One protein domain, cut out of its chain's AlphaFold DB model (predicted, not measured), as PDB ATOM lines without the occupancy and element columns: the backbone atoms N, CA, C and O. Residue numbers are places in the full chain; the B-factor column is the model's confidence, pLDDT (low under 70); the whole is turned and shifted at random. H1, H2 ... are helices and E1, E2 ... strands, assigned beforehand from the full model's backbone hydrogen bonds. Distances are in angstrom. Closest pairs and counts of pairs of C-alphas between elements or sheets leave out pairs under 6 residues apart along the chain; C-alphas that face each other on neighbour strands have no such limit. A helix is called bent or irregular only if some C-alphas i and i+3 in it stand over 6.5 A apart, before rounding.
ATOM      1  N   LYS A   2      92.753 137.268 162.902       89.00
ATOM      2  CA  LYS A   2      91.865 138.429 162.625       89.00
ATOM      3  C   LYS A   2      90.945 138.868 163.779       89.00
ATOM      4  O   LYS A   2      90.787 140.058 164.017       89.00
ATOM      5  N   ASN A   3      90.355 137.921 164.514       92.06
ATOM      6  CA  ASN A   3      89.507 138.256 165.666       92.06
ATOM      7  C   ASN A   3      90.304 138.901 166.815       92.06
ATOM      8  O   ASN A   3      89.809 139.834 167.439       92.06
ATOM      9  N   ILE A   4      91.532 138.440 167.069       93.00
ATOM     10  CA  ILE A   4      92.432 139.018 168.082       93.00
ATOM     11  C   ILE A   4      92.925 140.392 167.620       93.00
ATOM     12  O   ILE A   4      92.963 141.320 168.420       93.00
ATOM     13  N   ASP A   5      93.237 140.550 166.329       96.50
ATOM     14  CA  ASP A   5      93.592 141.856 165.759       96.50
ATOM     15  C   ASP A   5      92.485 142.887 166.028       96.50
ATOM     16  O   ASP A   5      92.756 143.939 166.603       96.50
ATOM     17  N   ARG A   6      91.223 142.529 165.750       95.88
ATOM     18  CA  ARG A   6      90.058 143.374 166.047       95.88
ATOM     19  C   ARG A   6      89.924 143.707 167.537       95.88
ATOM     20  O   ARG A   6      89.597 144.832 167.891       95.88
ATOM     21  N   GLN A   7      90.183 142.748 168.426       94.19
ATOM     22  CA  GLN A   7      90.164 142.994 169.875       94.19
ATOM     23  C   GLN A   7      91.257 143.976 170.321       94.19
ATOM     24  O   GLN A   7      91.070 144.690 171.304       94.19
ATOM     25  N   MET A   8      92.389 144.027 169.614       97.38
ATOM     26  CA  MET A   8      93.496 144.931 169.925       97.38
ATOM     27  C   MET A   8      93.316 146.344 169.363       97.38
ATOM     28  O   MET A   8      94.014 147.250 169.815       97.38
ATOM     29  N   GLU A   9      92.369 146.571 168.445       95.31
ATOM     30  CA  GLU A   9      92.128 147.887 167.831       95.31
ATOM     31  C   GLU A   9      91.877 148.983 168.873       95.31
ATOM     32  O   GLU A   9      92.419 150.085 168.751       95.31
ATOM     33  N   VAL A  10      91.142 148.668 169.947       97.00
ATOM     34  CA  VAL A  10      90.842 149.610 171.043       97.00
ATOM     35  C   VAL A  10      92.100 150.099 171.775       97.00
ATOM     36  O   VAL A  10      92.072 151.128 172.444       97.00
ATOM     37  N   TRP A  11      93.215 149.379 171.634       97.94
ATOM     38  CA  TRP A  11      94.502 149.677 172.257       97.94
ATOM     39  C   TRP A  11      95.521 150.290 171.291       97.94
ATOM     40  O   TRP A  11      96.668 150.504 171.687       97.94
ATOM     41  N   SER A  12      95.132 150.604 170.050       97.19
ATOM     42  CA  SER A  12      96.047 151.108 169.011       97.19
ATOM     43  C   SER A  12      96.858 152.324 169.468       97.19
ATOM     44  O   SER A  12      98.062 152.386 169.237       97.19
ATOM     45  N   GLU A  13      96.235 153.266 170.179       97.50
ATOM     46  CA  GLU A  13      96.927 154.447 170.709       97.50
ATOM     47  C   GLU A  13      98.043 154.071 171.696       97.50
ATOM     48  O   GLU A  13      99.168 154.555 171.570       97.50
ATOM     49  N   LYS A  14      97.774 153.158 172.637       97.25
ATOM     50  CA  LYS A  14      98.782 152.666 173.592       97.25
ATOM     51  C   LYS A  14      99.888 151.877 172.897       97.25
ATOM     52  O   LYS A  14     101.060 152.063 173.206       97.25
ATOM     53  N   LEU A  15      99.548 151.048 171.910       97.94
ATOM     54  CA  LEU A  15     100.535 150.312 171.112       97.94
ATOM     55  C   LEU A  15     101.496 151.262 170.374       97.94
ATOM     56  O   LEU A  15     102.709 151.043 170.371       97.94
ATOM     57  N   MET A  16     100.983 152.350 169.792       97.69
ATOM     58  CA  MET A  16     101.823 153.354 169.131       97.69
ATOM     59  C   MET A  16     102.656 154.160 170.131       97.69
ATOM     60  O   MET A  16     103.855 154.359 169.933       97.69
ATOM     61  N   THR A  17     102.042 154.636 171.213       97.25
ATOM     62  CA  THR A  17     102.692 155.568 172.143       97.25
ATOM     63  C   THR A  17     103.683 154.877 173.074       97.25
ATOM     64  O   THR A  17     104.803 155.374 173.225       97.25
ATOM     65  N   GLU A  18     103.323 153.724 173.640       96.50
ATOM     66  CA  GLU A  18     104.126 153.011 174.638       96.50
ATOM     67  C   GLU A  18     105.090 151.999 174.010       96.50
ATOM     68  O   GLU A  18     106.239 151.906 174.439       96.50
ATOM     69  N   LEU A  19     104.668 151.269 172.968       97.06
ATOM     70  CA  LEU A  19     105.496 150.231 172.333       97.06
ATOM     71  C   LEU A  19     106.189 150.708 171.050       97.06
ATOM     72  O   LEU A  19     107.034 149.989 170.514       97.06
ATOM     73  N   LYS A  20     105.862 151.909 170.553       97.12
ATOM     74  CA  LYS A  20     106.386 152.445 169.282       97.12
ATOM     75  C   LYS A  20     106.141 151.479 168.114       97.12
ATOM     76  O   LYS A  20     107.031 151.234 167.292       97.12
ATOM     77  N   ILE A  21     104.956 150.870 168.090       96.88
ATOM     78  CA  ILE A  21     104.468 150.063 166.964       96.88
ATOM     79  C   ILE A  21     103.896 151.022 165.915       96.88
ATOM     80  O   ILE A  21     103.291 152.032 166.274       96.88
ATOM     81  N   SER A  22     104.134 150.758 164.628       95.69
ATOM     82  CA  SER A  22     103.609 151.613 163.560       95.69
ATOM     83  C   SER A  22     102.086 151.528 163.496       95.69
ATOM     84  O   SER A  22     101.487 150.526 163.885       95.69
ATOM     85  N   LYS A  23     101.451 152.574 162.967       94.12
ATOM     86  CA  LYS A  23      99.994 152.616 162.802       94.12
ATOM     87  C   LYS A  23      99.483 151.460 161.937       94.12
ATOM     88  O   LYS A  23      98.415 150.915 162.196       94.12
ATOM     89  N   GLU A  24     100.245 151.081 160.914       93.81
ATOM     90  CA  GLU A  24      99.915 149.961 160.036       93.81
ATOM     91  C   GLU A  24      99.949 148.633 160.791       93.81
ATOM     92  O   GLU A  24      99.157 147.740 160.500       93.81
ATOM     93  N   ASP A  25     100.857 148.490 161.753       95.44
ATOM     94  CA  ASP A  25     101.046 147.250 162.492       95.44
ATOM     95  C   ASP A  25     100.055 147.098 163.648       95.44
ATOM     96  O   ASP A  25      99.676 145.973 163.976       95.44
ATOM     97  N   THR A  26      99.566 148.198 164.233       95.12
ATOM     98  CA  THR A  26      98.615 148.120 165.353       95.12
ATOM     99  C   THR A  26      97.308 147.422 164.985       95.12
ATOM    100  O   THR A  26      96.762 146.704 165.818       95.12
ATOM    101  N   SER A  27      96.830 147.555 163.741       94.06
ATOM    102  CA  SER A  27      95.586 146.912 163.281       94.06
ATOM    103  C   SER A  27      95.743 145.431 162.908       94.06
ATOM    104  O   SER A  27      94.768 144.783 162.542       94.06
ATOM    105  N   LYS A  28      96.967 144.898 162.924       97.00
ATOM    106  CA  LYS A  28      97.287 143.511 162.540       97.00
ATOM    107  C   LYS A  28      98.314 142.885 163.485       97.00
ATOM    108  O   LYS A  28      99.101 142.034 163.069       97.00
ATOM    109  N   LEU A  29      98.334 143.328 164.742       98.19
ATOM    110  CA  LEU A  29      99.360 142.964 165.714       98.19
ATOM    111  C   LEU A  29      99.490 141.447 165.902       98.19
ATOM    112  O   LEU A  29     100.591 140.911 165.811       98.19
ATOM    113  N   ALA A  30      98.383 140.738 166.129       98.12
ATOM    114  CA  ALA A  30      98.385 139.289 166.309       98.12
ATOM    115  C   ALA A  30      98.827 138.576 165.026       98.12
ATOM    116  O   ALA A  30      99.596 137.617 165.077       98.12
ATOM    117  N   THR A  31      98.387 139.065 163.863       98.19
ATOM    118  CA  THR A  31      98.827 138.543 162.560       98.19
ATOM    119  C   THR A  31     100.333 138.730 162.343       98.19
ATOM    120  O   THR A  31     100.994 137.812 161.856       98.19
ATOM    121  N   ILE A  32     100.899 139.875 162.732       98.12
ATOM    122  CA  ILE A  32     102.345 140.118 162.664       98.12
ATOM    123  C   ILE A  32     103.084 139.181 163.604       98.12
ATOM    124  O   ILE A  32     104.027 138.533 163.165       98.12
ATOM    125  N   ILE A  33     102.633 139.060 164.855       98.56
ATOM    126  CA  ILE A  33     103.276 138.173 165.829       98.56
ATOM    127  C   ILE A  33     103.280 136.734 165.320       98.56
ATOM    128  O   ILE A  33     104.320 136.077 165.307       98.56
ATOM    129  N   ALA A  34     102.140 136.265 164.811       98.31
ATOM    130  CA  ALA A  34     102.020 134.954 164.191       98.31
ATOM    131  C   ALA A  34     103.001 134.769 163.022       98.31
ATOM    132  O   ALA A  34     103.648 133.729 162.924       98.31
ATOM    133  N   SER A  35     103.123 135.772 162.147       98.12
ATOM    134  CA  SER A  35     104.041 135.745 161.006       98.12
ATOM    135  C   SER A  35     105.502 135.707 161.456       98.12
ATOM    136  O   SER A  35     106.244 134.819 161.046       98.12
ATOM    137  N   GLU A  36     105.913 136.615 162.344       98.19
ATOM    138  CA  GLU A  36     107.286 136.688 162.855       98.19
ATOM    139  C   GLU A  36     107.701 135.371 163.520       98.19
ATOM    140  O   GLU A  36     108.788 134.870 163.256       98.19
ATOM    141  N   VAL A  37     106.812 134.764 164.313       98.25
ATOM    142  CA  VAL A  37     107.045 133.465 164.961       98.25
ATOM    143  C   VAL A  37     107.103 132.328 163.935       98.25
ATOM    144  O   VAL A  37     107.980 131.464 164.000       98.25
ATOM    145  N   ARG A  38     106.193 132.323 162.956       97.88
ATOM    146  CA  ARG A  38     106.152 131.313 161.890       97.88
ATOM    147  C   ARG A  38     107.416 131.321 161.039       97.88
ATOM    148  O   ARG A  38     107.831 130.253 160.600       97.88
ATOM    149  N   TRP A  39     108.020 132.480 160.815       97.69
ATOM    150  CA  TRP A  39     109.220 132.618 159.989       97.69
ATOM    151  C   TRP A  39     110.533 132.521 160.772       97.69
ATOM    152  O   TRP A  39     111.597 132.681 160.180       97.69
ATOM    153  N   LEU A  40     110.488 132.212 162.074       98.31
ATOM    154  CA  LEU A  40     111.702 131.885 162.820       98.31
ATOM    155  C   LEU A  40     112.417 130.661 162.211       98.31
ATOM    156  O   LEU A  40     111.736 129.726 161.761       98.31
ATOM    157  N   PRO A  41     113.764 130.629 162.250       98.00
ATOM    158  CA  PRO A  41     114.550 129.450 161.891       98.00
ATOM    159  C   PRO A  41     114.112 128.199 162.660       98.00
ATOM    160  O   PRO A  41     113.581 128.291 163.773       98.00
ATOM    161  N   VAL A  42     114.338 127.022 162.076       97.50
ATOM    162  CA  VAL A  42     113.944 125.739 162.683       97.50
ATOM    163  C   VAL A  42     114.651 125.536 164.021       97.50
ATOM    164  O   VAL A  42     114.016 125.130 164.993       97.50
ATOM    165  N   GLU A  43     115.924 125.910 164.092       97.88
ATOM    166  CA  GLU A  43     116.774 125.814 165.278       97.88
ATOM    167  C   GLU A  43     116.206 126.673 166.410       97.88
ATOM    168  O   GLU A  43     115.957 126.178 167.507       97.88
ATOM    169  N   ALA A  44     115.865 127.931 166.108       97.88
ATOM    170  CA  ALA A  44     115.238 128.841 167.063       97.88
ATOM    171  C   ALA A  44     113.895 128.300 167.581       97.88
ATOM    172  O   ALA A  44     113.588 128.410 168.767       97.88
ATOM    173  N   LYS A  45     113.078 127.687 166.715       98.12
ATOM    174  CA  LYS A  45     111.825 127.049 167.143       98.12
ATOM    175  C   LYS A  45     112.069 125.832 168.036       98.12
ATOM    176  O   LYS A  45     111.283 125.641 168.962       98.12
ATOM    177  N   SER A  46     113.108 125.031 167.784       97.31
ATOM    178  CA  SER A  46     113.480 123.913 168.667       97.31
ATOM    179  C   SER A  46     113.882 124.427 170.043       97.31
ATOM    180  O   SER A  46     113.310 124.001 171.042       97.31
ATOM    181  N   GLU A  47     114.755 125.436 170.093       97.62
ATOM    182  CA  GLU A  47     115.194 126.062 171.345       97.62
ATOM    183  C   GLU A  47     114.010 126.616 172.149       97.62
ATOM    184  O   GLU A  47     113.929 126.414 173.358       97.62
ATOM    185  N   ILE A  48     113.038 127.254 171.485       97.38
ATOM    186  CA  ILE A  48     111.814 127.736 172.142       97.38
ATOM    187  C   ILE A  48     110.982 126.572 172.702       97.38
ATOM    188  O   ILE A  48     110.449 126.676 173.809       97.38
ATOM    189  N   LYS A  49     110.841 125.476 171.946       96.69
ATOM    190  CA  LYS A  49     110.065 124.293 172.354       96.69
ATOM    191  C   LYS A  49     110.698 123.558 173.531       96.69
ATOM    192  O   LYS A  49     109.968 123.040 174.373       96.69
ATOM    193  N   GLU A  50     112.023 123.542 173.587       96.19
ATOM    194  CA  GLU A  50     112.826 122.827 174.581       96.19
ATOM    195  C   GLU A  50     113.221 123.702 175.780       96.19
ATOM    196  O   GLU A  50     113.763 123.200 176.760       96.19
ATOM    197  N   ALA A  51     112.907 125.003 175.752       95.50
ATOM    198  CA  ALA A  51     113.314 125.958 176.783       95.50
ATOM    199  C   ALA A  51     112.851 125.597 178.207       95.50
ATOM    200  O   ALA A  51     113.406 126.109 179.178       95.50
ATOM    201  N   THR A  52     111.820 124.755 178.353       91.62
ATOM    202  CA  THR A  52     111.355 124.259 179.656       91.62
ATOM    203  C   THR A  52     110.835 122.820 179.563       91.62
ATOM    204  O   THR A  52     110.438 122.406 178.476       91.62
ATOM    205  N   PRO A  53     110.665 122.116 180.699       95.00
ATOM    206  CA  PRO A  53     110.106 120.760 180.715       95.00
ATOM    207  C   PRO A  53     108.662 120.635 180.198       95.00
ATOM    208  O   PRO A  53     108.227 119.538 179.859       95.00
ATOM    209  N   VAL A  54     107.890 121.728 180.164       96.25
ATOM    210  CA  VAL A  54     106.490 121.707 179.716       96.25
ATOM    211  C   VAL A  54     106.421 122.085 178.239       96.25
ATOM    212  O   VAL A  54     106.697 123.230 177.877       96.25
ATOM    213  N   GLY A  55     106.009 121.137 177.395       95.56
ATOM    214  CA  GLY A  55     105.900 121.342 175.950       95.56
ATOM    215  C   GLY A  55     104.875 122.412 175.543       95.56
ATOM    216  O   GLY A  55     103.876 122.646 176.228       95.56
ATOM    217  N   ILE A  56     105.099 123.033 174.376       96.50
ATOM    218  CA  ILE A  56     104.263 124.129 173.844       96.50
ATOM    219  C   ILE A  56     102.788 123.742 173.723       96.50
ATOM    220  O   ILE A  56     101.930 124.556 174.056       96.50
ATOM    221  N   LYS A  57     102.482 122.505 173.308       96.19
ATOM    222  CA  LYS A  57     101.095 122.032 173.189       96.19
ATOM    223  C   LYS A  57     100.339 122.144 174.516       96.19
ATOM    224  O   LYS A  57      99.277 122.747 174.540       96.19
ATOM    225  N   HIS A  58     100.913 121.658 175.618       97.06
ATOM    226  CA  HIS A  58     100.269 121.731 176.934       97.06
ATOM    227  C   HIS A  58     100.018 123.177 177.363       97.06
ATOM    228  O   HIS A  58      98.939 123.507 177.836       97.06
ATOM    229  N   ARG A  59     100.979 124.074 177.127       96.19
ATOM    230  CA  ARG A  59     100.818 125.504 177.433       96.19
ATOM    231  C   ARG A  59      99.723 126.154 176.599       96.19
ATOM    232  O   ARG A  59      98.997 127.012 177.090       96.19
ATOM    233  N   TYR A  60      99.630 125.772 175.330       96.75
ATOM    234  CA  TYR A  60      98.581 126.244 174.442       96.75
ATOM    235  C   TYR A  60      97.202 125.736 174.880       96.75
ATOM    236  O   TYR A  60      96.257 126.521 174.894       96.75
ATOM    237  N   ASP A  61      97.102 124.477 175.309       96.94
ATOM    238  CA  ASP A  61      95.870 123.895 175.848       96.94
ATOM    239  C   ASP A  61      95.424 124.627 177.134       96.94
ATOM    240  O   ASP A  61      94.255 125.001 177.241       96.94
ATOM    241  N   GLU A  62      96.350 124.954 178.048       96.38
ATOM    242  CA  GLU A  62      96.055 125.779 179.235       96.38
ATOM    243  C   GLU A  62      95.552 127.180 178.863       96.38
ATOM    244  O   GLU A  62      94.623 127.704 179.480       96.38
ATOM    245  N   LEU A  63      96.122 127.799 177.825       95.81
ATOM    246  CA  LEU A  63      95.624 129.083 177.336       95.81
ATOM    247  C   LEU A  63      94.238 128.958 176.703       95.81
ATOM    248  O   LEU A  63      93.416 129.854 176.890       95.81
ATOM    249  N   ILE A  64      93.940 127.886 175.968       96.12
ATOM    250  CA  ILE A  64      92.586 127.661 175.447       96.12
ATOM    251  C   ILE A  64      91.602 127.520 176.609       96.12
ATOM    252  O   ILE A  64      90.595 128.227 176.628       96.12
ATOM    253  N   ALA A  65      91.913 126.678 177.597       97.00
ATOM    254  CA  ALA A  65      91.070 126.479 178.773       97.00
ATOM    255  C   ALA A  65      90.845 127.792 179.537       97.00
ATOM    256  O   ALA A  65      89.716 128.117 179.905       97.00
ATOM    257  N   PHE A  66      91.899 128.593 179.703       96.19
ATOM    258  CA  PHE A  66      91.811 129.929 180.278       96.19
ATOM    259  C   PHE A  66      90.877 130.851 179.480       96.19
ATOM    260  O   PHE A  66      90.032 131.500 180.096       96.19
ATOM    261  N   GLN A  67      90.965 130.902 178.144       94.25
ATOM    262  CA  GLN A  67      90.041 131.716 177.338       94.25
ATOM    263  C   GLN A  67      88.601 131.233 177.488       94.25
ATOM    264  O   GLN A  67      87.717 132.048 177.730       94.25
ATOM    265  N   SER A  68      88.368 129.923 177.402       94.75
ATOM    266  CA  SER A  68      87.031 129.353 177.568       94.75
ATOM    267  C   SER A  68      86.449 129.677 178.942       94.75
ATOM    268  O   SER A  68      85.281 130.043 179.041       94.75
ATOM    269  N   TRP A  69      87.260 129.625 180.002       94.31
ATOM    270  CA  TRP A  69      86.845 130.068 181.331       94.31
ATOM    271  C   TRP A  69      86.479 131.556 181.350       94.31
ATOM    272  O   TRP A  69      85.436 131.910 181.897       94.31
ATOM    273  N   MET A  70      87.285 132.421 180.722       93.38
ATOM    274  CA  MET A  70      86.977 133.852 180.606       93.38
ATOM    275  C   MET A  70      85.660 134.095 179.867       93.38
ATOM    276  O   MET A  70      84.869 134.926 180.303       93.38
ATOM    277  N   ASP A  71      85.400 133.352 178.793       92.25
ATOM    278  CA  ASP A  71      84.155 133.448 178.031       92.25
ATOM    279  C   ASP A  71      82.953 133.004 178.876       92.25
ATOM    280  O   ASP A  71      81.914 133.661 178.856       92.25
ATOM    281  N   ILE A  72      83.092 131.941 179.676       92.75
ATOM    282  CA  ILE A  72      82.039 131.482 180.595       92.75
ATOM    283  C   ILE A  72      81.716 132.566 181.627       92.75
ATOM    284  O   ILE A  72      80.556 132.949 181.770       92.75
ATOM    285  N   VAL A  73      82.721 133.087 182.337       91.75
ATOM    286  CA  VAL A  73      82.471 134.034 183.438       91.75
ATOM    287  C   VAL A  73      82.037 135.414 182.955       91.75
ATOM    288  O   VAL A  73      81.270 136.069 183.651       91.75
ATOM    289  N   ASN A  74      82.461 135.843 181.762       88.25
ATOM    290  CA  ASN A  74      82.011 137.106 181.172       88.25
ATOM    291  C   ASN A  74      80.539 137.062 180.732       88.25
ATOM    292  O   ASN A  74      79.904 138.109 180.646       88.25
ATOM    293  N   ASN A  75      80.005 135.869 180.455       87.44
ATOM    294  CA  ASN A  75      78.600 135.665 180.098       87.44
ATOM    295  C   ASN A  75      77.714 135.305 181.306       87.44
ATOM    296  O   ASN A  75      76.494 135.227 181.173       87.44
ATOM    297  N   ALA A  76      78.308 135.066 182.477       83.94
ATOM    298  CA  ALA A  76      77.581 134.762 183.702       83.94
ATOM    299  C   ALA A  76      77.067 136.036 184.393       83.94
ATOM    300  O   ALA A  76      77.562 137.143 184.172       83.94
ATOM    301  N   ALA A  77      76.082 135.880 185.284       80.62
ATOM    302  CA  ALA A  77      75.643 136.976 186.140       80.62
ATOM    303  C   ALA A  77      76.807 137.475 187.015       80.62
ATOM    304  O   ALA A  77      77.523 136.688 187.638       80.62
ATOM    305  N   SER A  78      76.979 138.795 187.067       85.06
ATOM    306  CA  SER A  78      78.071 139.431 187.802       85.06
ATOM    307  C   SER A  78      77.951 139.162 189.304       85.06
ATOM    308  O   SER A  78      77.003 139.607 189.953       85.06
ATOM    309  N   HIS A  79      78.925 138.441 189.864       90.19
ATOM    310  CA  HIS A  79      79.058 138.222 191.302       90.19
ATOM    311  C   HIS A  79      80.461 138.650 191.762       90.19
ATOM    312  O   HIS A  79      81.449 138.220 191.156       90.19
ATOM    313  N   PRO A  80      80.613 139.429 192.855       89.81
ATOM    314  CA  PRO A  80      81.917 139.951 193.277       89.81
ATOM    315  C   PRO A  80      82.987 138.875 193.490       89.81
ATOM    316  O   PRO A  80      84.145 139.071 193.128       89.81
ATOM    317  N   ALA A  81      82.610 137.716 194.041       91.69
ATOM    318  CA  ALA A  81      83.543 136.600 194.219       91.69
ATOM    319  C   ALA A  81      84.055 136.039 192.878       91.69
ATOM    320  O   ALA A  81      85.232 135.701 192.770       91.69
ATOM    321  N   VAL A  82      83.197 136.000 191.851       92.25
ATOM    322  CA  VAL A  82      83.561 135.532 190.505       92.25
ATOM    323  C   VAL A  82      84.526 136.516 189.856       92.25
ATOM    324  O   VAL A  82      85.570 136.098 189.370       92.25
ATOM    325  N   ILE A  83      84.247 137.820 189.936       90.44
ATOM    326  CA  ILE A  83      85.140 138.866 189.410       90.44
ATOM    327  C   ILE A  83      86.510 138.805 190.092       90.44
ATOM    328  O   ILE A  83      87.545 138.855 189.427       90.44
ATOM    329  N   ARG A  84      86.542 138.661 191.423       92.31
ATOM    330  CA  ARG A  84      87.800 138.553 192.175       92.31
ATOM    331  C   ARG A  84      88.612 137.336 191.741       92.31
ATOM    332  O   ARG A  84      89.798 137.477 191.450       92.31
ATOM    333  N   ALA A  85      87.978 136.167 191.641       94.44
ATOM    334  CA  ALA A  85      88.631 134.958 191.145       94.44
ATOM    335  C   ALA A  85      89.124 135.132 189.699       94.44
ATOM    336  O   ALA A  85      90.251 134.760 189.380       94.44
ATOM    337  N   GLN A  86      88.321 135.763 188.840       93.69
ATOM    338  CA  GLN A  86      88.677 136.043 187.455       93.69
ATOM    339  C   GLN A  86      89.947 136.896 187.357       93.69
ATOM    340  O   GLN A  86      90.863 136.526 186.628       93.69
ATOM    341  N   VAL A  87      90.035 137.998 188.105       93.38
ATOM    342  CA  VAL A  87      91.210 138.884 188.095       93.38
ATOM    343  C   VAL A  87      92.451 138.181 188.641       93.38
ATOM    344  O   VAL A  87      93.525 138.334 188.062       93.38
ATOM    345  N   ILE A  88      92.318 137.376 189.703       95.94
ATOM    346  CA  ILE A  88      93.425 136.558 190.228       95.94
ATOM    347  C   ILE A  88      93.965 135.646 189.122       95.94
ATOM    348  O   ILE A  88      95.160 135.682 188.819       95.94
ATOM    349  N   THR A  89      93.084 134.883 188.471       96.56
ATOM    350  CA  THR A  89      93.462 133.960 187.398       96.56
ATOM    351  C   THR A  89      94.067 134.698 186.205       96.56
ATOM    352  O   THR A  89      95.117 134.296 185.709       96.56
ATOM    353  N   GLN A  90      93.460 135.805 185.761       96.19
ATOM    354  CA  GLN A  90      93.991 136.613 184.658       96.19
ATOM    355  C   GLN A  90      95.390 137.142 184.965       96.19
ATOM    356  O   GLN A  90      96.278 137.013 184.124       96.19
ATOM    357  N   ASN A  91      95.604 137.707 186.155       97.88
ATOM    358  CA  ASN A  91      96.894 138.268 186.541       97.88
ATOM    359  C   ASN A  91      97.966 137.183 186.653       97.88
ATOM    360  O   ASN A  91      99.085 137.371 186.169       97.88
ATOM    361  N   TYR A  92      97.625 136.031 187.233       98.06
ATOM    362  CA  TYR A  92      98.548 134.905 187.307       98.06
ATOM    363  C   TYR A  92      98.938 134.407 185.910       98.06
ATOM    364  O   TYR A  92     100.127 134.319 185.606       98.06
ATOM    365  N   ILE A  93      97.966 134.149 185.029       98.19
ATOM    366  CA  ILE A  93      98.246 133.654 183.675       98.19
ATOM    367  C   ILE A  93      99.040 134.686 182.862       98.19
ATOM    368  O   ILE A  93     100.088 134.357 182.308       98.19
ATOM    369  N   CYS A  94      98.584 135.941 182.820       98.25
ATOM    370  CA  CYS A  94      99.178 136.975 181.968       98.25
ATOM    371  C   CYS A  94     100.591 137.370 182.399       98.25
ATOM    372  O   CYS A  94     101.431 137.630 181.540       98.25
ATOM    373  N   PHE A  95     100.859 137.425 183.707       98.19
ATOM    374  CA  PHE A  95     102.098 138.014 184.213       98.19
ATOM    375  C   PHE A  95     103.029 136.996 184.849       98.19
ATOM    376  O   PHE A  95     104.231 137.091 184.636       98.19
ATOM    377  N   VAL A  96     102.524 136.017 185.599       97.75
ATOM    378  CA  VAL A  96     103.379 135.031 186.278       97.75
ATOM    379  C   VAL A  96     103.690 133.870 185.337       97.75
ATOM    380  O   VAL A  96     104.850 133.644 185.000       97.75
ATOM    381  N   TYR A  97     102.658 133.186 184.844       97.75
ATOM    382  CA  TYR A  97     102.806 132.006 183.995       97.75
ATOM    383  C   TYR A  97     103.477 132.345 182.658       97.75
ATOM    384  O   TYR A  97     104.487 131.740 182.291       97.75
ATOM    385  N   LEU A  98     102.947 133.327 181.919       98.19
ATOM    386  CA  LEU A  98     103.416 133.651 180.566       98.19
ATOM    387  C   LEU A  98     104.755 134.391 180.516       98.19
ATOM    388  O   LEU A  98     105.444 134.315 179.497       98.19
ATOM    389  N   SER A  99     105.166 135.061 181.596       97.19
ATOM    390  CA  SER A  99     106.421 135.817 181.596       97.19
ATOM    391  C   SER A  99     107.629 134.923 181.339       97.19
ATOM    392  O   SER A  99     108.412 135.228 180.440       97.19
ATOM    393  N   GLU A 100     107.758 133.821 182.078       93.75
ATOM    394  CA  GLU A 100     108.878 132.889 181.908       93.75
ATOM    395  C   GLU A 100     108.601 131.854 180.817       93.75
ATOM    396  O   GLU A 100     109.500 131.517 180.051       93.75
ATOM    397  N   SER A 101     107.356 131.376 180.695       95.75
ATOM    398  CA  SER A 101     107.035 130.330 179.718       95.75
ATOM    399  C   SER A 101     107.041 130.829 178.271       95.75
ATOM    400  O   SER A 101     107.447 130.084 177.381       95.75
ATOM    401  N   CYS A 102     106.630 132.078 178.033       98.00
ATOM    402  CA  CYS A 102     106.449 132.634 176.695       98.00
ATOM    403  C   CYS A 102     107.417 133.790 176.428       98.00
ATOM    404  O   CYS A 102     108.313 133.673 175.594       98.00
ATOM    405  N   PHE A 103     107.264 134.911 177.137       98.50
ATOM    406  CA  PHE A 103     107.859 136.185 176.716       98.50
ATOM    407  C   PHE A 103     109.386 136.209 176.864       98.50
ATOM    408  O   PHE A 103     110.089 136.666 175.959       98.50
ATOM    409  N   ASN A 104     109.917 135.678 177.971       97.88
ATOM    410  CA  ASN A 104     111.362 135.595 178.198       97.88
ATOM    411  C   ASN A 104     112.071 134.641 177.240       97.88
ATOM    412  O   ASN A 104     113.231 134.885 176.906       97.88
ATOM    413  N   VAL A 105     111.395 133.576 176.816       97.50
ATOM    414  CA  VAL A 105     111.921 132.626 175.835       97.50
ATOM    415  C   VAL A 105     111.874 133.267 174.451       97.50
ATOM    416  O   VAL A 105     112.908 133.460 173.818       97.50
ATOM    417  N   LEU A 106     110.692 133.710 174.022       97.88
ATOM    418  CA  LEU A 106     110.456 134.188 172.665       97.88
ATOM    419  C   LEU A 106     111.329 135.397 172.295       97.88
ATOM    420  O   LEU A 106     111.913 135.432 171.213       97.88
ATOM    421  N   ARG A 107     111.500 136.371 173.203       98.00
ATOM    422  CA  ARG A 107     112.281 137.595 172.924       98.00
ATOM    423  C   ARG A 107     113.729 137.339 172.501       98.00
ATOM    424  O   ARG A 107     114.323 138.204 171.857       98.00
ATOM    425  N   LYS A 108     114.314 136.207 172.912       97.81
ATOM    426  CA  LYS A 108     115.716 135.871 172.631       97.81
ATOM    427  C   LYS A 108     115.925 135.582 171.148       97.81
ATOM    428  O   LYS A 108     116.959 135.957 170.611       97.81
ATOM    429  N   HIS A 109     114.915 135.013 170.495       98.12
ATOM    430  CA  HIS A 109     114.992 134.567 169.104       98.12
ATOM    431  C   HIS A 109     114.324 135.538 168.124       98.12
ATOM    432  O   HIS A 109     114.551 135.460 166.921       98.12
ATOM    433  N   LEU A 110     113.505 136.473 168.619       98.00
ATOM    434  CA  LEU A 110     112.847 137.458 167.764       98.00
ATOM    435  C   LEU A 110     113.837 138.502 167.206       98.00
ATOM    436  O   LEU A 110     114.736 138.950 167.940       98.00
ATOM    437  N   PRO A 111     113.640 138.958 165.951       96.44
ATOM    438  CA  PRO A 111     114.465 139.997 165.342       96.44
ATOM    439  C   PRO A 111     114.468 141.301 166.147       96.44
ATOM    440  O   PRO A 111     113.477 141.684 166.774       96.44
ATOM    441  N   SER A 112     115.595 142.014 166.132       96.50
ATOM    442  CA  SER A 112     115.668 143.336 166.763       96.50
ATOM    443  C   SER A 112     114.691 144.309 166.097       96.50
ATOM    444  O   SER A 112     114.546 144.310 164.879       96.50
ATOM    445  N   GLY A 113     114.006 145.126 166.899       95.44
ATOM    446  CA  GLY A 113     113.030 146.106 166.412       95.44
ATOM    447  C   GLY A 113     111.672 145.538 165.979       95.44
ATOM    448  O   GLY A 113     110.760 146.334 165.750       95.44
ATOM    449  N   SER A 114     111.515 144.208 165.926       97.50
ATOM    450  CA  SER A 114     110.261 143.557 165.535       97.50
ATOM    451  C   SER A 114     109.119 143.888 166.499       97.50
ATOM    452  O   SER A 114     109.340 144.148 167.692       97.50
ATOM    453  N   SER A 115     107.884 143.863 165.996       97.88
ATOM    454  CA  SER A 115     106.706 144.186 166.805       97.88
ATOM    455  C   SER A 115     106.517 143.151 167.916       97.88
ATOM    456  O   SER A 115     106.289 143.528 169.067       97.88
ATOM    457  N   SER A 116     106.762 141.862 167.647       98.12
ATOM    458  CA  SER A 116     106.711 140.829 168.693       98.12
ATOM    459  C   SER A 116     107.765 141.041 169.773       98.12
ATOM    460  O   SER A 116     107.486 140.822 170.954       98.12
ATOM    461  N   LYS A 117     108.983 141.473 169.405       98.50
ATOM    462  CA  LYS A 117     110.060 141.680 170.384       98.50
ATOM    463  C   LYS A 117     109.753 142.869 171.279       98.50
ATOM    464  O   LYS A 117     109.994 142.794 172.483       98.50
ATOM    465  N   LYS A 118     109.176 143.935 170.714       98.56
ATOM    466  CA  LYS A 118     108.658 145.085 171.468       98.56
ATOM    467  C   LYS A 118     107.580 144.652 172.464       98.56
ATOM    468  O   LYS A 118     107.705 144.987 173.639       98.56
ATOM    469  N   CYS A 119     106.603 143.845 172.041       98.56
ATOM    470  CA  CYS A 119     105.572 143.295 172.930       98.56
ATOM    471  C   CYS A 119     106.175 142.467 174.070       98.56
ATOM    472  O   CYS A 119     105.886 142.730 175.237       98.56
ATOM    473  N   CYS A 120     107.060 141.513 173.757       98.56
ATOM    474  CA  CYS A 120     107.699 140.678 174.775       98.56
ATOM    475  C   CYS A 120     108.503 141.525 175.762       98.56
ATOM    476  O   CYS A 120     108.352 141.351 176.965       98.56
ATOM    477  N   ASN A 121     109.321 142.461 175.269       98.44
ATOM    478  CA  ASN A 121     110.118 143.349 176.113       98.44
ATOM    479  C   ASN A 121     109.244 144.217 177.018       98.44
ATOM    480  O   ASN A 121     109.568 144.370 178.190       98.44
ATOM    481  N   TYR A 122     108.150 144.774 176.501       98.31
ATOM    482  CA  TYR A 122     107.220 145.563 177.303       98.31
ATOM    483  C   TYR A 122     106.622 144.720 178.444       98.31
ATOM    484  O   TYR A 122     106.634 145.145 179.595       98.31
ATOM    485  N   LEU A 123     106.207 143.482 178.152       98.50
ATOM    486  CA  LEU A 123     105.575 142.570 179.113       98.50
ATOM    487  C   LEU A 123     106.509 142.029 180.213       98.50
ATOM    488  O   LEU A 123     106.016 141.581 181.245       98.50
ATOM    489  N   ILE A 124     107.833 142.052 180.027       97.44
ATOM    490  CA  ILE A 124     108.796 141.530 181.023       97.44
ATOM    491  C   ILE A 124     109.603 142.609 181.752       97.44
ATOM    492  O   ILE A 124     110.388 142.283 182.642       97.44
ATOM    493  N   ASN A 125     109.469 143.873 181.350       96.31
ATOM    494  CA  ASN A 125     110.194 144.992 181.943       96.31
ATOM    495  C   ASN A 125     109.300 145.782 182.902       96.31
ATOM    496  O   ASN A 125     108.101 145.530 183.030       96.31
ATOM    497  N   ASN A 126     109.893 146.722 183.639       94.12
ATOM    498  CA  ASN A 126     109.118 147.629 184.481       94.12
ATOM    499  C   ASN A 126     108.180 148.489 183.603       94.12
ATOM    500  O   ASN A 126     108.594 148.900 182.519       94.12
ATOM    501  N   PRO A 127     106.950 148.781 184.060       95.44
ATOM    502  CA  PRO A 127     106.400 148.475 185.390       95.44
ATOM    503  C   PRO A 127     105.846 147.046 185.551       95.44
ATOM    504  O   PRO A 127     105.707 146.569 186.677       95.44
ATOM    505  N   ILE A 128     105.587 146.320 184.460       97.38
ATOM    506  CA  ILE A 128     104.895 145.017 184.477       97.38
ATOM    507  C   ILE A 128     105.673 143.953 185.256       97.38
ATOM    508  O   ILE A 128     105.085 143.168 185.996       97.38
ATOM    509  N   ARG A 129     107.005 143.958 185.175       96.31
ATOM    510  CA  ARG A 129     107.867 143.072 185.973       96.31
ATOM    511  C   ARG A 129     107.659 143.249 187.479       96.31
ATOM    512  O   ARG A 129     107.613 142.264 188.212       96.31
ATOM    513  N   ALA A 130     107.556 144.498 187.936       96.19
ATOM    514  CA  ALA A 130     107.330 144.820 189.341       96.19
ATOM    515  C   ALA A 130     105.936 144.350 189.778       96.19
ATOM    516  O   ALA A 130     105.811 143.675 190.799       96.19
ATOM    517  N   PHE A 131     104.924 144.604 188.943       97.81
ATOM    518  CA  PHE A 131     103.562 144.118 189.150       97.81
ATOM    519  C   PHE A 131     103.500 142.586 189.242       97.81
ATOM    520  O   PHE A 131     102.987 142.047 190.216       97.81
ATOM    521  N   ARG A 132     104.105 141.866 188.288       97.31
ATOM    522  CA  ARG A 132     104.226 140.399 188.301       97.31
ATOM    523  C   ARG A 132     104.799 139.885 189.615       97.31
ATOM    524  O   ARG A 132     104.247 138.955 190.198       97.31
ATOM    525  N   ASN A 133     105.922 140.454 190.054       95.81
ATOM    526  CA  ASN A 133     106.577 140.026 191.288       95.81
ATOM    527  C   ASN A 133     105.657 140.256 192.494       95.81
ATOM    528  O   ASN A 133     105.569 139.397 193.365       95.81
ATOM    529  N   ALA A 134     104.933 141.375 192.522       97.25
ATOM    530  CA  ALA A 134     103.962 141.637 193.571       97.25
ATOM    531  C   ALA A 134     102.807 140.618 193.571       97.25
ATOM    532  O   ALA A 134     102.450 140.117 194.635       97.25
ATOM    533  N   ILE A 135     102.285 140.233 192.398       97.88
ATOM    534  CA  ILE A 135     101.280 139.161 192.271       97.88
ATOM    535  C   ILE A 135     101.819 137.825 192.801       97.88
ATOM    536  O   ILE A 135     101.150 137.175 193.602       97.88
ATOM    537  N   ALA A 136     103.026 137.431 192.390       96.75
ATOM    538  CA  ALA A 136     103.639 136.155 192.771       96.75
ATOM    539  C   ALA A 136     103.963 136.047 194.273       96.75
ATOM    540  O   ALA A 136     104.038 134.942 194.804       96.75
ATOM    541  N   HIS A 137     104.145 137.182 194.951       95.56
ATOM    542  CA  HIS A 137     104.476 137.253 196.376       95.56
ATOM    543  C   HIS A 137     103.339 137.808 197.241       95.56
ATOM    544  O   HIS A 137     103.586 138.222 198.369       95.56
ATOM    545  N   SER A 138     102.104 137.830 196.727       96.19
ATOM    546  CA  SER A 138     100.915 138.271 197.476       96.19
ATOM    547  C   SER A 138     100.982 139.716 198.004       96.19
ATOM    548  O   SER A 138     100.269 140.073 198.935       96.19
ATOM    549  N   ASN A 139     101.791 140.573 197.378       97.25
ATOM    550  CA  ASN A 139     101.991 141.976 197.748       97.25
ATOM    551  C   ASN A 139     101.047 142.897 196.966       97.25
ATOM    552  O   ASN A 139     101.495 143.837 196.307       97.25
ATOM    553  N   TRP A 140      99.747 142.607 196.964       98.06
ATOM    554  CA  TRP A 140      98.769 143.388 196.208       98.06
ATOM    555  C   TRP A 140      97.363 143.301 196.799       98.06
ATOM    556  O   TRP A 140      97.004 142.332 197.467       98.06
ATOM    557  N   CYS A 141      96.546 144.309 196.515       97.25
ATOM    558  CA  CYS A 141      95.123 144.323 196.827       97.25
ATOM    559  C   CYS A 141      94.362 145.219 195.842       97.25
ATOM    560  O   CYS A 141      94.949 146.000 195.093       97.25
ATOM    561  N   TYR A 142      93.035 145.120 195.830       96.44
ATOM    562  CA  TYR A 142      92.225 146.105 195.116       96.44
ATOM    563  C   TYR A 142      92.345 147.484 195.769       96.44
ATOM    564  O   TYR A 142      92.514 147.606 196.986       96.44
ATOM    565  N   LYS A 143      92.203 148.529 194.953       96.31
ATOM    566  CA  LYS A 143      91.839 149.852 195.461       96.31
ATOM    567  C   LYS A 143      90.457 149.795 196.112       96.31
ATOM    568  O   LYS A 143      89.625 148.977 195.719       96.31
ATOM    569  N   ASP A 144      90.216 150.675 197.078       93.81
ATOM    570  CA  ASP A 144      88.966 150.683 197.851       93.81
ATOM    571  C   ASP A 144      87.738 150.976 196.966       93.81
ATOM    572  O   ASP A 144      86.646 150.472 197.215       93.81
ATOM    573  N   ASP A 145      87.941 151.725 195.879       93.81
ATOM    574  CA  ASP A 145      86.944 152.050 194.853       93.81
ATOM    575  C   ASP A 145      86.907 151.052 193.678       93.81
ATOM    576  O   ASP A 145      86.189 151.266 192.703       93.81
ATOM    577  N   PHE A 146      87.700 149.977 193.737       90.38
ATOM    578  CA  PHE A 146      87.890 148.999 192.661       90.38
ATOM    579  C   PHE A 146      88.370 149.585 191.319       90.38
ATOM    580  O   PHE A 146      88.350 148.882 190.311       90.38
ATOM    581  N   SER A 147      88.878 150.824 191.282       94.81
ATOM    582  CA  SER A 147      89.383 151.468 190.054       94.81
ATOM    583  C   SER A 147      90.709 150.889 189.547       94.81
ATOM    584  O   SER A 147      91.178 151.237 188.457       94.81
ATOM    585  N   GLY A 148      91.319 149.985 190.316       96.25
ATOM    586  CA  GLY A 148      92.598 149.377 189.994       96.25
ATOM    587  C   GLY A 148      93.130 148.459 191.088       96.25
ATOM    588  O   GLY A 148      92.412 148.052 192.008       96.25
ATOM    589  N   ILE A 149      94.419 148.150 190.976       97.94
ATOM    590  CA  ILE A 149      95.176 147.331 191.925       97.94
ATOM    591  C   ILE A 149      96.272 148.187 192.556       97.94
ATOM    592  O   ILE A 149      97.032 148.842 191.841       97.94
ATOM    593  N   ARG A 150      96.372 148.134 193.885       98.38
ATOM    594  CA  ARG A 150      97.553 148.565 194.636       98.38
ATOM    595  C   ARG A 150      98.501 147.394 194.769       98.38
ATOM    596  O   ARG A 150      98.068 146.268 195.025       98.38
ATOM    597  N   TYR A 151      99.784 147.647 194.593       98.31
ATOM    598  CA  TYR A 151     100.803 146.626 194.739       98.31
ATOM    599  C   TYR A 151     102.084 147.206 195.317       98.31
ATOM    600  O   TYR A 151     102.404 148.372 195.116       98.31
ATOM    601  N   TRP A 152     102.830 146.370 196.030       98.00
ATOM    602  CA  TRP A 152     104.059 146.761 196.704       98.00
ATOM    603  C   TRP A 152     105.248 146.085 196.034       98.00
ATOM    604  O   TRP A 152     105.323 144.857 195.940       98.00
ATOM    605  N   ALA A 153     106.183 146.896 195.548       95.25
ATOM    606  CA  ALA A 153     107.378 146.431 194.854       95.25
ATOM    607  C   ALA A 153     108.600 147.279 195.226       95.25
ATOM    608  O   ALA A 153     108.483 148.384 195.749       95.25
ATOM    609  N   ARG A 154     109.796 146.753 194.955       91.06
ATOM    610  CA  ARG A 154     111.054 147.502 195.101       91.06
ATOM    611  C   ARG A 154     111.197 148.482 193.943       91.06
ATOM    612  O   ARG A 154     110.853 148.138 192.809       91.06
ATOM    613  N   LYS A 155     111.715 149.681 194.213       83.00
ATOM    614  CA  LYS A 155     111.924 150.707 193.179       83.00
ATOM    615  C   LYS A 155     113.141 150.384 192.302       83.00
ATOM    616  O   LYS A 155     113.109 150.633 191.098       83.00
ATOM    617  N   GLY A 156     114.182 149.821 192.900       79.25
ATOM    618  CA  GLY A 156     115.443 149.433 192.290       79.25
ATOM    619  C   GLY A 156     115.653 147.919 192.256       79.25
ATOM    620  O   GLY A 156     114.711 147.120 192.201       79.25
ATOM    621  N   SER A 157     116.923 147.529 192.184       75.56
ATOM    622  CA  SER A 157     117.373 146.142 192.036       75.56
ATOM    623  C   SER A 157     117.879 145.517 193.332       75.56
ATOM    624  O   SER A 157     118.104 144.308 193.350       75.56
ATOM    625  N   GLU A 158     118.050 146.299 194.401       81.56
ATOM    626  CA  GLU A 158     118.655 145.806 195.636       81.56
ATOM    627  C   GLU A 158     117.706 144.896 196.422       81.56
ATOM    628  O   GLU A 158     116.505 145.159 196.558       81.56
ATOM    629  N   ARG A 159     118.267 143.816 196.981       78.25
ATOM    630  CA  ARG A 159     117.523 142.790 197.733       78.25
ATOM    631  C   ARG A 159     117.046 143.253 199.111       78.25
ATOM    632  O   ARG A 159     116.135 142.635 199.657       78.25
ATOM    633  N   ASP A 160     117.529 144.383 199.612       86.06
ATOM    634  CA  ASP A 160     117.113 144.920 200.916       86.06
ATOM    635  C   ASP A 160     116.382 146.267 200.815       86.06
ATOM    636  O   ASP A 160     115.974 146.836 201.822       86.06
ATOM    637  N   GLU A 161     116.123 146.749 199.596       88.25
ATOM    638  CA  GLU A 161     115.252 147.907 199.389       88.25
ATOM    639  C   GLU A 161     113.837 147.691 199.963       88.25
ATOM    640  O   GLU A 161     113.245 146.621 199.776       88.25
ATOM    641  N   PRO A 162     113.256 148.713 200.617       92.56
ATOM    642  CA  PRO A 162     111.893 148.634 201.108       92.56
ATOM    643  C   PRO A 162     110.907 148.520 199.944       92.56
ATOM    644  O   PRO A 162     111.101 149.085 198.862       92.56
ATOM    645  N   LEU A 163     109.813 147.799 200.185       94.62
ATOM    646  CA  LEU A 163     108.686 147.811 199.269       94.62
ATOM    647  C   LEU A 163     107.993 149.173 199.343       94.62
ATOM    648  O   LEU A 163     107.677 149.653 200.431       94.62
ATOM    649  N   VAL A 164     107.725 149.769 198.187       96.12
ATOM    650  CA  VAL A 164     106.919 150.985 198.067       96.12
ATOM    651  C   VAL A 164     105.631 150.675 197.317       96.12
ATOM    652  O   VAL A 164     105.581 149.743 196.511       96.12
ATOM    653  N   GLU A 165     104.585 151.431 197.630       97.62
ATOM    654  CA  GLU A 165     103.275 151.279 197.007       97.62
ATOM    655  C   GLU A 165     103.283 151.846 195.581       97.62
ATOM    656  O   GLU A 165     103.832 152.916 195.311       97.62
ATOM    657  N   PHE A 166     102.647 151.116 194.676       97.69
ATOM    658  CA  PHE A 166     102.345 151.509 193.312       97.69
ATOM    659  C   PHE A 166     100.881 151.197 193.012       97.69
ATOM    660  O   PHE A 166     100.268 150.327 193.635       97.69
ATOM    661  N   GLU A 167     100.344 151.848 191.985       97.88
ATOM    662  CA  GLU A 167      99.000 151.578 191.492       97.88
ATOM    663  C   GLU A 167      99.020 151.232 190.005       97.88
ATOM    664  O   GLU A 167      99.863 151.706 189.240       97.88
ATOM    665  N   VAL A 168      98.060 150.414 189.584       97.88
ATOM    666  CA  VAL A 168      97.712 150.226 188.175       97.88
ATOM    667  C   VAL A 168      96.205 150.382 188.013       97.88
ATOM    668  O   VAL A 168      95.425 149.759 188.737       97.88
ATOM    669  N   SER A 169      95.790 151.227 187.068       97.88
ATOM    670  CA  SER A 169      94.376 151.426 186.750       97.88
ATOM    671  C   SER A 169      93.784 150.190 186.064       97.88
ATOM    672  O   SER A 169      94.499 149.439 185.396       97.88
ATOM    673  N   LEU A 170      92.464 149.991 186.146       95.06
ATOM    674  CA  LEU A 170      91.792 148.931 185.378       95.06
ATOM    675  C   LEU A 170      92.038 149.054 183.866       95.06
ATOM    676  O   LEU A 170      92.148 148.039 183.181       95.06
ATOM    677  N   LYS A 171      92.156 150.282 183.340       96.56
ATOM    678  CA  LYS A 171      92.430 150.524 181.916       96.56
ATOM    679  C   LYS A 171      93.822 150.027 181.526       96.56
ATOM    680  O   LYS A 171      93.961 149.339 180.517       96.56
ATOM    681  N   ASP A 172      94.841 150.355 182.316       97.38
ATOM    682  CA  ASP A 172      96.218 149.927 182.047       97.38
ATOM    683  C   ASP A 172      96.379 148.422 182.242       97.38
ATOM    684  O   ASP A 172      96.968 147.749 181.396       97.38
ATOM    685  N   LEU A 173      95.774 147.873 183.297       97.50
ATOM    686  CA  LEU A 173      95.759 146.437 183.539       97.50
ATOM    687  C   LEU A 173      95.080 145.686 182.386       97.50
ATOM    688  O   LEU A 173      95.614 144.688 181.901       97.50
ATOM    689  N   GLY A 174      93.945 146.197 181.901       97.19
ATOM    690  CA  GLY A 174      93.232 145.642 180.753       97.19
ATOM    691  C   GLY A 174      94.084 145.636 179.483       97.19
ATOM    692  O   GLY A 174      94.106 144.632 178.768       97.19
ATOM    693  N   PHE A 175      94.846 146.706 179.236       98.25
ATOM    694  CA  PHE A 175      95.811 146.748 178.138       98.25
ATOM    695  C   PHE A 175      96.900 145.682 178.296       98.25
ATOM    696  O   PHE A 175      97.146 144.912 177.366       98.25
ATOM    697  N   TRP A 176      97.526 145.593 179.473       98.50
ATOM    698  CA  TRP A 176      98.595 144.628 179.738       98.50
ATOM    699  C   TRP A 176      98.121 143.183 179.560       98.50
ATOM    700  O   TRP A 176      98.793 142.386 178.905       98.50
ATOM    701  N   GLN A 177      96.942 142.852 180.086       97.94
ATOM    702  CA  GLN A 177      96.331 141.529 179.946       97.94
ATOM    703  C   GLN A 177      95.967 141.218 178.486       97.94
ATOM    704  O   GLN A 177      96.209 140.108 178.008       97.94
ATOM    705  N   ALA A 178      95.405 142.183 177.748       97.75
ATOM    706  CA  ALA A 178      95.086 142.013 176.331       97.75
ATOM    707  C   ALA A 178      96.348 141.772 175.490       97.75
ATOM    708  O   ALA A 178      96.390 140.823 174.705       97.75
ATOM    709  N   LEU A 179      97.398 142.565 175.713       98.62
ATOM    710  CA  LEU A 179      98.685 142.424 175.040       98.62
ATOM    711  C   LEU A 179      99.349 141.071 175.345       98.62
ATOM    712  O   LEU A 179      99.847 140.415 174.426       98.62
ATOM    713  N   ALA A 180      99.324 140.636 176.610       98.62
ATOM    714  CA  ALA A 180      99.869 139.350 177.040       98.62
ATOM    715  C   ALA A 180      99.179 138.180 176.327       98.62
ATOM    716  O   ALA A 180      99.850 137.335 175.730       98.62
ATOM    717  N   ARG A 181      97.839 138.170 176.320       97.88
ATOM    718  CA  ARG A 181      97.036 137.158 175.619       97.88
ATOM    719  C   ARG A 181      97.295 137.171 174.118       97.88
ATOM    720  O   ARG A 181      97.609 136.128 173.557       97.88
ATOM    721  N   CYS A 182      97.213 138.339 173.480       98.06
ATOM    722  CA  CYS A 182      97.462 138.501 172.046       98.06
ATOM    723  C   CYS A 182      98.818 137.906 171.645       98.06
ATOM    724  O   CYS A 182      98.890 137.067 170.745       98.06
ATOM    725  N   THR A 183      99.870 138.274 172.380       98.56
ATOM    726  CA  THR A 183     101.234 137.794 172.134       98.56
ATOM    727  C   THR A 183     101.336 136.282 172.309       98.56
ATOM    728  O   THR A 183     101.864 135.597 171.434       98.56
ATOM    729  N   ALA A 184     100.803 135.743 173.408       98.25
ATOM    730  CA  ALA A 184     100.922 134.325 173.723       98.25
ATOM    731  C   ALA A 184     100.108 133.425 172.779       98.25
ATOM    732  O   ALA A 184     100.648 132.426 172.304       98.25
ATOM    733  N   TYR A 185      98.859 133.780 172.448       97.25
ATOM    734  CA  TYR A 185      98.058 133.009 171.486       97.25
ATOM    735  C   TYR A 185      98.707 132.998 170.109       97.25
ATOM    736  O   TYR A 185      98.895 131.928 169.533       97.25
ATOM    737  N   ALA A 186      99.093 134.172 169.598       98.06
ATOM    738  CA  ALA A 186      99.717 134.277 168.286       98.06
ATOM    739  C   ALA A 186     101.030 133.483 168.215       98.06
ATOM    740  O   ALA A 186     101.275 132.792 167.223       98.06
ATOM    741  N   ALA A 187     101.844 133.527 169.274       98.31
ATOM    742  CA  ALA A 187     103.092 132.778 169.339       98.31
ATOM    743  C   ALA A 187     102.863 131.264 169.437       98.31
ATOM    744  O   ALA A 187     103.334 130.517 168.581       98.31
ATOM    745  N   TYR A 188     102.131 130.789 170.445       97.69
ATOM    746  CA  TYR A 188     101.962 129.352 170.668       97.69
ATOM    747  C   TYR A 188     101.176 128.662 169.553       97.69
ATOM    748  O   TYR A 188     101.523 127.541 169.187       97.69
ATOM    749  N   GLU A 189     100.195 129.326 168.934       96.56
ATOM    750  CA  GLU A 189      99.483 128.761 167.783       96.56
ATOM    751  C   GLU A 189     100.411 128.497 166.584       96.56
ATOM    752  O   GLU A 189     100.155 127.573 165.819       96.56
ATOM    753  N   ASN A 190     101.498 129.266 166.437       97.25
ATOM    754  CA  ASN A 190     102.476 129.114 165.349       97.25
ATOM    755  C   ASN A 190     103.747 128.355 165.771       97.25
ATOM    756  O   ASN A 190     104.656 128.183 164.956       97.25
ATOM    757  N   LEU A 191     103.815 127.906 167.027       95.56
ATOM    758  CA  LEU A 191     104.884 127.052 167.548       95.56
ATOM    759  C   LEU A 191     104.421 125.614 167.786       95.56
ATOM    760  O   LEU A 191     105.272 124.728 167.762       95.56
TER     761      LEU A 191
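Overview. This is residues 2 to 191 of the 192 residues of an uncharacterized protein of Nitrospirae bacterium GWC2_42_7 (UniProt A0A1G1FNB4). Two long helices, H6 and H9, cross in the core, with H1, H3 and H7 packed on one or both of them and the first part of H5, residues 56 to 63, crossing the last part of H9, residues 185 to 189, most of the helices that touch crossing rather than running side by side. At one end of this body a small three-stranded sheet has H8 lying across one face, and its last strand leads straight into H9; residues 75 to 81, where H5 passes to H6, stick out. The printed part has 190 residues, with eight named helices, H1 to H8, then strands E1, E2 and E3, then H9; the sheet's order is E1, E2, E3, antiparallel. The class is mostly helix, and the whole is compact, with a radius of gyration of the C-alphas of 16.7 A and spans of 48 by 45 by 37 A.

Arrangement. H1, residues 2 to 19, has a kink of 79 degrees near residue 11. With residues 8 to 16 alone it touches H2, residues 23 to 26, closest at the C-alphas of Ser 12 and Thr 26, 5.4 A. H3, residues 29 to 38, touches H9, residues 170 to 189, at a shallow tilt of 31 degrees, the same way, closest at the C-alphas of Ala 34 and Ala 186, 4.7 A. H1 touches H9 at a steep tilt of 57 degrees, opposite ways, closest at the C-alphas of Ile 4 and Cys 182, 6.4 A. H4, residues 42 to 50, only just touches H6, residues 80 to 109, with 3 pairs of C-alphas within 8 A, the closest those of Ala 44 and His 109, 6.1 A. H5, residues 56 to 75, forms a helical hairpin with H6, at a shallow tilt of 28 degrees; they only just touch, with 3 pairs within 8 A, closest at the C-alphas of Val 73 and Val 82, 7.3 A. H5 also touches H9, closest at the C-alphas of Tyr 60 and Tyr 188, 5.9 A. H6 and H9 are the hubs, touching 5 helices each; they touch each other at a steep tilt of 51 degrees, closest at the C-alphas of Cys 94 and Ala 180, 5.5 A. H7, residues 115 to 124, touches H6 at a steep tilt of 59 degrees, closest at the C-alphas of Phe 103 and Cys 120, 4.9 A. H8, residues 128 to 136, touches H6, closest at the C-alphas of Phe 95 and Arg 132, 5.2 A. E1, residues 140 to 142, E2, residues 148 to 153, and E3, residues 164 to 169, form a meander, each strand the antiparallel neighbour of the one before. N 141 and O 150 are 2.9 A apart between E1 and E2, and N 166 and O 151 are 2.8 A apart between E2 and E3, within hydrogen-bond range. H8 is on the sheet, over E2, at a height over the sheet of 8.0 A, and runs across the strands, at 87 degrees to E2 on the local plane. H8 and H9 with the sheet make two layers, helices on one face of a sheet. Every O i to N i+4 pair is within hydrogen-bond range in H3, H4, H5, H7, H8 and H9; 9 of 14 are in H1 and 17 of 26 in H6, and H2 is too short for such a pair.

Along the chain. H1 begins at C-alpha 2, (91.865, 138.429, 162.625), and is 20.5 A long; it is irregular, with C-alphas 10 and 13 at 7.8 A. H5 is 28.8 A long. H6, the longest helix, is 41.3 A; it has a kink of 40 degrees near residue 102 and is only just irregular, with C-alphas 101 and 104 at 7.0 A. E3 is 16.9 A long. H9, 27.8 A long, ends at C-alpha 189, (99.483, 128.761, 167.783).

Size, cuts and confidence. The two C-alphas farthest apart are those of Val 42 and Asp 144, 49.8 A. The printed part has no cut. The link from E2 to E3 is short, with 10 residues; the other links are tight. The mean pLDDT of the printed part is 95.6, and no printed residue is under 70.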